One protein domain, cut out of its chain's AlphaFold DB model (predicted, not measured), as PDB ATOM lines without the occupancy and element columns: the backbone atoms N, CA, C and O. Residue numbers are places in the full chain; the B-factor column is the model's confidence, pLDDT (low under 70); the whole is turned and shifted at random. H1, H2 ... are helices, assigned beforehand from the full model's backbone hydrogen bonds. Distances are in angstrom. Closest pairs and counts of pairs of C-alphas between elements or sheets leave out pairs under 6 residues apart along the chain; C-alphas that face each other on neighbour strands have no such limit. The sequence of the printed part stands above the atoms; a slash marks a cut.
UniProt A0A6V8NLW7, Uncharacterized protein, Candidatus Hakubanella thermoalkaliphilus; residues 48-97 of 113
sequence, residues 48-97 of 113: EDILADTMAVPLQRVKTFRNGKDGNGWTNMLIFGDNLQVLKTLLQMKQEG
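What this domain is: This is residues 48 to 97 of the 113 residues of an uncharacterized protein of Candidatus Hakubanella thermoalkaliphilus (UniProt A0A6V8NLW7). There is little regular structure here: a long open loop, residues 54 to 82, runs out from the short helix H1 and folds back to the longer helix H2, with residues 66 to 75 sticking out at the far end. The 50 printed residues hold two named helices, H1 then H2, and no named strand; the class is all helix, with only 19 residues in named elements. The whole is loose, with a radius of gyration of the C-alphas of 13.6 A and spans of 43 by 21 by 12 A.

Where its parts are: H1, residues 48 to 53, begins at C-alpha 48 (120.589, 152.883, 162.130). H2, residues 83 to 95, measures 18.4 A and ends at C-alpha 95 (128.986, 169.378, 163.697).

How they stand to each other: H1 and H2 are near each other, with 6 pairs of C-alphas within 10 A and the closest 8.1 A apart. In H1 and H2 every O i to N i+4 pair is within hydrogen-bond range.

The domain as a whole: The C-alphas farthest apart, of Asp 49 and Lys 69, are 42.9 A apart. The printed part has no cut. The long link has 29 residues, and pLDDT is under 70 at residues 66 to 74.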
ATOM      1  N   GLU A  48     121.490 151.732 162.234       85.12
ATOM      2  CA  GLU A  48     120.589 152.883 162.130       85.12
ATOM      3  C   GLU A  48     119.726 153.063 163.385       85.12
ATOM      4  O   GLU A  48     119.577 154.189 163.861       85.12
ATOM      5  N   ASP A  49     119.212 151.959 163.932       87.12
ATOM      6  CA  ASP A  49     118.330 151.966 165.098       87.12
ATOM      7  C   ASP A  49     119.142 152.346 166.350       87.12
ATOM      8  O   ASP A  49     118.789 153.290 167.057       87.12
ATOM      9  N   ILE A  50     120.327 151.742 166.538       86.81
ATOM     10  CA  ILE A  50     121.260 152.092 167.628       86.81
ATOM     11  C   ILE A  50     121.608 153.589 167.595       86.81
ATOM     12  O   ILE A  50     121.606 154.273 168.624       86.81
ATOM     13  N   LEU A  51     121.925 154.130 166.415       84.00
ATOM     14  CA  LEU A  51     122.307 155.534 166.261       84.00
ATOM     15  C   LEU A  51     121.138 156.501 166.471       84.00
ATOM     16  O   LEU A  51     121.384 157.638 166.897       84.00
ATOM     17  N   ALA A  52     119.911 156.093 166.142       84.25
ATOM     18  CA  ALA A  52     118.700 156.886 166.333       84.25
ATOM     19  C   ALA A  52     118.271 156.922 167.807       84.25
ATOM     20  O   ALA A  52     117.975 158.002 168.322       84.25
ATOM     21  N   ASP A  53     118.322 155.778 168.490       88.19
ATOM     22  CA  ASP A  53     117.881 155.633 169.881       88.19
ATOM     23  C   ASP A  53     118.910 156.157 170.894       88.19
ATOM     24  O   ASP A  53     118.576 156.509 172.030       88.19
ATOM     25  N   THR A  54     120.177 156.280 170.488       88.38
ATOM     26  CA  THR A  54     121.220 156.862 171.338       88.38
ATOM     27  C   THR A  54     121.047 158.375 171.470       88.38
ATOM     28  O   THR A  54     121.385 159.155 170.571       88.38
ATOM     29  N   MET A  55     120.622 158.807 172.656       89.00
ATOM     30  CA  MET A  55     120.615 160.216 173.038       89.00
ATOM     31  C   MET A  55     122.018 160.712 173.412       89.00
ATOM     32  O   MET A  55     122.777 160.034 174.104       89.00
ATOM     33  N   ALA A  56     122.345 161.934 172.987       88.12
ATOM     34  CA  ALA A  56     123.552 162.625 173.427       88.12
ATOM     35  C   ALA A  56     123.425 163.045 174.900       88.12
ATOM     36  O   ALA A  56     122.383 163.540 175.334       88.12
ATOM     37  N   VAL A  57     124.511 162.901 175.655       90.00
ATOM     38  CA  VAL A  57     124.595 163.326 177.059       90.00
ATOM     39  C   VAL A  57     125.428 164.596 177.216       90.00
ATOM     40  O   VAL A  57     126.447 164.752 176.538       90.00
ATOM     41  N   PRO A  58     125.053 165.525 178.113       88.69
ATOM     42  CA  PRO A  58     125.852 166.718 178.355       88.69
ATOM     43  C   PRO A  58     127.182 166.359 179.034       88.69
ATOM     44  O   PRO A  58     127.212 165.660 180.044       88.69
ATOM     45  N   LEU A  59     128.296 166.883 178.511       89.31
ATOM     46  CA  LEU A  59     129.614 166.717 179.128       89.31
ATOM     47  C   LEU A  59     129.853 167.795 180.191       89.31
ATOM     48  O   LEU A  59     129.866 168.990 179.887       89.31
ATOM     49  N   GLN A  60     130.109 167.374 181.431       89.56
ATOM     50  CA  GLN A  60     130.456 168.266 182.536       89.56
ATOM     51  C   GLN A  60     131.945 168.161 182.883       89.56
ATOM     52  O   GLN A  60     132.483 167.079 183.117       89.56
ATOM     53  N   ARG A  61     132.628 169.308 182.966       88.06
ATOM     54  CA  ARG A  61     134.025 169.362 183.411       88.06
ATOM     55  C   ARG A  61     134.099 169.118 184.918       88.06
ATOM     56  O   ARG A  61     133.704 169.976 185.699       88.06
ATOM     57  N   VAL A  62     134.662 167.978 185.307       89.06
ATOM     58  CA  VAL A  62     134.862 167.613 186.721       89.06
ATOM     59  C   VAL A  62     136.230 168.062 187.231       89.06
ATOM     60  O   VAL A  62     136.355 168.550 188.352       89.06
ATOM     61  N   LYS A  63     137.278 167.908 186.414       88.06
ATOM     62  CA  LYS A  63     138.655 168.212 186.811       88.06
ATOM     63  C   LYS A  63     139.505 168.616 185.612       88.06
ATOM     64  O   LYS A  63     139.345 168.071 184.524       88.06
ATOM     65  N   THR A  64     140.433 169.543 185.835       84.69
ATOM     66  CA  THR A  64     141.435 169.951 184.842       84.69
ATOM     67  C   THR A  64     142.812 169.501 185.305       84.69
ATOM     68  O   THR A  64     143.241 169.835 186.408       84.69
ATOM     69  N   PHE A  65     143.520 168.771 184.448       76.69
ATOM     70  CA  PHE A  65     144.884 168.314 184.698       76.69
ATOM     71  C   PHE A  65     145.862 169.151 183.873       76.69
ATOM     72  O   PHE A  65     146.321 168.732 182.819       76.69
ATOM     73  N   ARG A  66     146.105 170.383 184.326       68.88
ATOM     74  CA  ARG A  66     147.188 171.290 183.905       68.88
ATOM     75  C   ARG A  66     146.998 172.587 184.687       68.88
ATOM     76  O   ARG A  66     145.938 173.197 184.599       68.88
ATOM     77  N   ASN A  67     148.005 173.008 185.450       61.91
ATOM     78  CA  ASN A  67     147.981 174.239 186.253       61.91
ATOM     79  C   ASN A  67     148.063 175.509 185.371       61.91
ATOM     80  O   ASN A  67     149.015 176.274 185.483       61.91
ATOM     81  N   GLY A  68     147.121 175.707 184.444       57.19
ATOM     82  CA  GLY A  68     146.973 176.953 183.680       57.19
ATOM     83  C   GLY A  68     148.050 177.253 182.631       57.19
ATOM     84  O   GLY A  68     148.136 178.387 182.178       57.19
ATOM     85  N   LYS A  69     148.883 176.279 182.239       61.31
ATOM     86  CA  LYS A  69     149.762 176.427 181.068       61.31
ATOM     87  C   LYS A  69     149.053 175.884 179.837       61.31
ATOM     88  O   LYS A  69     148.846 174.670 179.740       61.31
ATOM     89  N   ASP A  70     148.720 176.778 178.917       61.88
ATOM     90  CA  ASP A  70     148.245 176.407 177.593       61.88
ATOM     91  C   ASP A  70     149.366 175.640 176.888       61.88
ATOM     92  O   ASP A  70     150.464 176.148 176.659       61.88
ATOM     93  N   GLY A  71     149.124 174.353 176.637       61.53
ATOM     94  CA  GLY A  71     149.989 173.578 175.757       61.53
ATOM     95  C   GLY A  71     149.824 174.040 174.310       61.53
ATOM     96  O   GLY A  71     148.942 174.838 174.018       61.53
ATOM     97  N   ASN A  72     150.652 173.490 173.421       61.41
ATOM     98  CA  ASN A  72     150.803 173.806 171.990       61.41
ATOM     99  C   ASN A  72     149.521 173.652 171.118       61.41
ATOM    100  O   ASN A  72     149.556 172.963 170.106       61.41
ATOM    101  N   GLY A  73     148.375 174.216 171.509       65.06
ATOM    102  CA  GLY A  73     147.116 174.203 170.755       65.06
ATOM    103  C   GLY A  73     146.299 172.907 170.822       65.06
ATOM    104  O   GLY A  73     145.234 172.841 170.220       65.06
ATOM    105  N   TRP A  74     146.748 171.890 171.565       69.44
ATOM    106  CA  TRP A  74     146.071 170.594 171.697       69.44
ATOM    107  C   TRP A  74     145.562 170.360 173.123       69.44
ATOM    108  O   TRP A  74     146.265 170.617 174.109       69.44
ATOM    109  N   THR A  75     144.329 169.861 173.226       74.50
ATOM    110  CA  THR A  75     143.653 169.572 174.497       74.50
ATOM    111  C   THR A  75     143.222 168.113 174.522       74.50
ATOM    112  O   THR A  75     142.504 167.669 173.634       74.50
ATOM    113  N   ASN A  76     143.634 167.387 175.562       83.38
ATOM    114  CA  ASN A  76     143.210 166.009 175.805       83.38
ATOM    115  C   ASN A  76     142.055 165.998 176.812       83.38
ATOM    116  O   ASN A  76     142.073 166.761 177.784       83.38
ATOM    117  N   MET A  77     141.072 165.123 176.600       87.31
ATOM    118  CA  MET A  77     139.936 164.930 177.501       87.31
ATOM    119  C   MET A  77     139.912 163.486 177.995       87.31
ATOM    120  O   MET A  77     140.066 162.560 177.208       87.31
ATOM    121  N   LEU A  78     139.690 163.312 179.297       89.50
ATOM    122  CA  LEU A  78     139.314 162.031 179.886       89.50
ATOM    123  C   LEU A  78     137.831 162.124 180.230       89.50
ATOM    124  O   LEU A  78     137.442 162.978 181.032       89.50
ATOM    125  N   ILE A  79     137.013 161.300 179.578       90.25
ATOM    126  CA  ILE A  79     135.557 161.317 179.719       90.25
ATOM    127  C   ILE A  79     135.138 160.027 180.417       90.25
ATOM    128  O   ILE A  79     135.516 158.942 179.993       90.25
ATOM    129  N   PHE A  80     134.366 160.161 181.491       90.62
ATOM    130  CA  PHE A  80     133.798 159.033 182.224       90.62
ATOM    131  C   PHE A  80     132.309 158.939 181.904       90.62
ATOM    132  O   PHE A  80     131.584 159.915 182.098       90.62
ATOM    133  N   GLY A  81     131.860 157.780 181.428       88.31
ATOM    134  CA  GLY A  81     130.463 157.543 181.079       88.31
ATOM    135  C   GLY A  81     130.298 156.392 180.094       88.31
ATOM    136  O   GLY A  81     131.246 155.661 179.815       88.31
ATOM    137  N   ASP A  82     129.083 156.256 179.575       91.50
ATOM    138  CA  ASP A  82     128.775 155.337 178.486       91.50
ATOM    139  C   ASP A  82     129.419 155.817 177.172       91.50
ATOM    140  O   ASP A  82     129.214 156.958 176.745       91.50
ATOM    141  N   ASN A  83     130.202 154.948 176.527       91.56
ATOM    142  CA  ASN A  83     130.963 155.308 175.329       91.56
ATOM    143  C   ASN A  83     130.058 155.710 174.161       91.56
ATOM    144  O   ASN A  83     130.383 156.652 173.440       91.56
ATOM    145  N   LEU A  84     128.935 155.021 173.962       90.88
ATOM    146  CA  LEU A  84     128.054 155.245 172.821       90.88
ATOM    147  C   LEU A  84     127.388 156.625 172.919       90.88
ATOM    148  O   LEU A  84     127.431 157.414 171.971       90.88
ATOM    149  N   GLN A  85     126.874 156.967 174.101       91.31
ATOM    150  CA  GLN A  85     126.283 158.281 174.362       91.31
ATOM    151  C   GLN A  85     127.321 159.409 174.288       91.31
ATOM    152  O   GLN A  85     127.049 160.477 173.734       91.31
ATOM    153  N   VAL A  86     128.538 159.174 174.793       92.62
ATOM    154  CA  VAL A  86     129.642 160.142 174.711       92.62
ATOM    155  C   VAL A  86     130.054 160.391 173.261       92.62
ATOM    156  O   VAL A  86     130.202 161.546 172.859       92.62
ATOM    157  N   LEU A  87     130.207 159.338 172.454       90.88
ATOM    158  CA  LEU A  87     130.547 159.459 171.035       90.88
ATOM    159  C   LEU A  87     129.469 160.236 170.269       90.88
ATOM    160  O   LEU A  87     129.812 161.084 169.442       90.88
ATOM    161  N   LYS A  88     128.184 160.032 170.593       90.94
ATOM    162  CA  LYS A  88     127.080 160.827 170.033       90.94
ATOM    163  C   LYS A  88     127.232 162.316 170.358       90.94
ATOM    164  O   LYS A  88     127.118 163.150 169.458       90.94
ATOM    165  N   THR A  89     127.557 162.660 171.606       91.06
ATOM    166  CA  THR A  89     127.806 164.056 172.001       91.06
ATOM    167  C   THR A  89     129.011 164.652 171.277       91.06
ATOM    168  O   THR A  89     128.940 165.781 170.790       91.06
ATOM    169  N   LEU A  90     130.114 163.910 171.162       90.19
ATOM    170  CA  LEU A  90     131.306 164.372 170.443       90.19
ATOM    171  C   LEU A  90     131.012 164.602 168.956       90.19
ATOM    172  O   LEU A  90     131.460 165.601 168.389       90.19
ATOM    173  N   LEU A  91     130.214 163.733 168.330       89.06
ATOM    174  CA  LEU A  91     129.777 163.907 166.948       89.06
ATOM    175  C   LEU A  91     128.977 165.207 166.771       89.06
ATOM    176  O   LEU A  91     129.252 165.971 165.845       89.06
ATOM    177  N   GLN A  92     128.047 165.501 167.683       88.44
ATOM    178  CA  GLN A  92     127.289 166.756 167.672       88.44
ATOM    179  C   GLN A  92     128.205 167.973 167.874       88.44
ATOM    180  O   GLN A  92     128.136 168.941 167.120       88.44
ATOM    181  N   MET A  93     129.134 167.917 168.831       88.00
ATOM    182  CA  MET A  93     130.109 168.991 169.057       88.00
ATOM    183  C   MET A  93     131.000 169.246 167.832       88.00
ATOM    184  O   MET A  93     131.373 170.391 167.568       88.00
ATOM    185  N   LYS A  94     131.335 168.202 167.066       87.44
ATOM    186  CA  LYS A  94     132.052 168.323 165.790       87.44
ATOM    187  C   LYS A  94     131.206 169.042 164.736       87.44
ATOM    188  O   LYS A  94     131.724 169.935 164.072       87.44
ATOM    189  N   GLN A  95     129.920 168.705 164.615       85.62
ATOM    190  CA  GLN A  95     128.986 169.378 163.697       85.62
ATOM    191  C   GLN A  95     128.774 170.854 164.063       85.62
ATOM    192  O   GLN A  95     128.750 171.713 163.188       85.62
ATOM    193  N   GLU A  96     128.714 171.167 165.358       86.12
ATOM    194  CA  GLU A  96     128.627 172.538 165.879       86.12
ATOM    195  C   GLU A  96     129.956 173.313 165.769       86.12
ATOM    196  O   GLU A  96     130.036 174.483 166.146       86.12
ATOM    197  N   GLY A  97     131.028 172.676 165.283       83.38
ATOM    198  CA  GLY A  97     132.340 173.297 165.121       83.38
ATOM    199  C   GLY A  97     133.073 173.579 166.437       83.38
ATOM    200  O   GLY A  97     133.995 174.396 166.451       83.38
TER     201      GLY A  97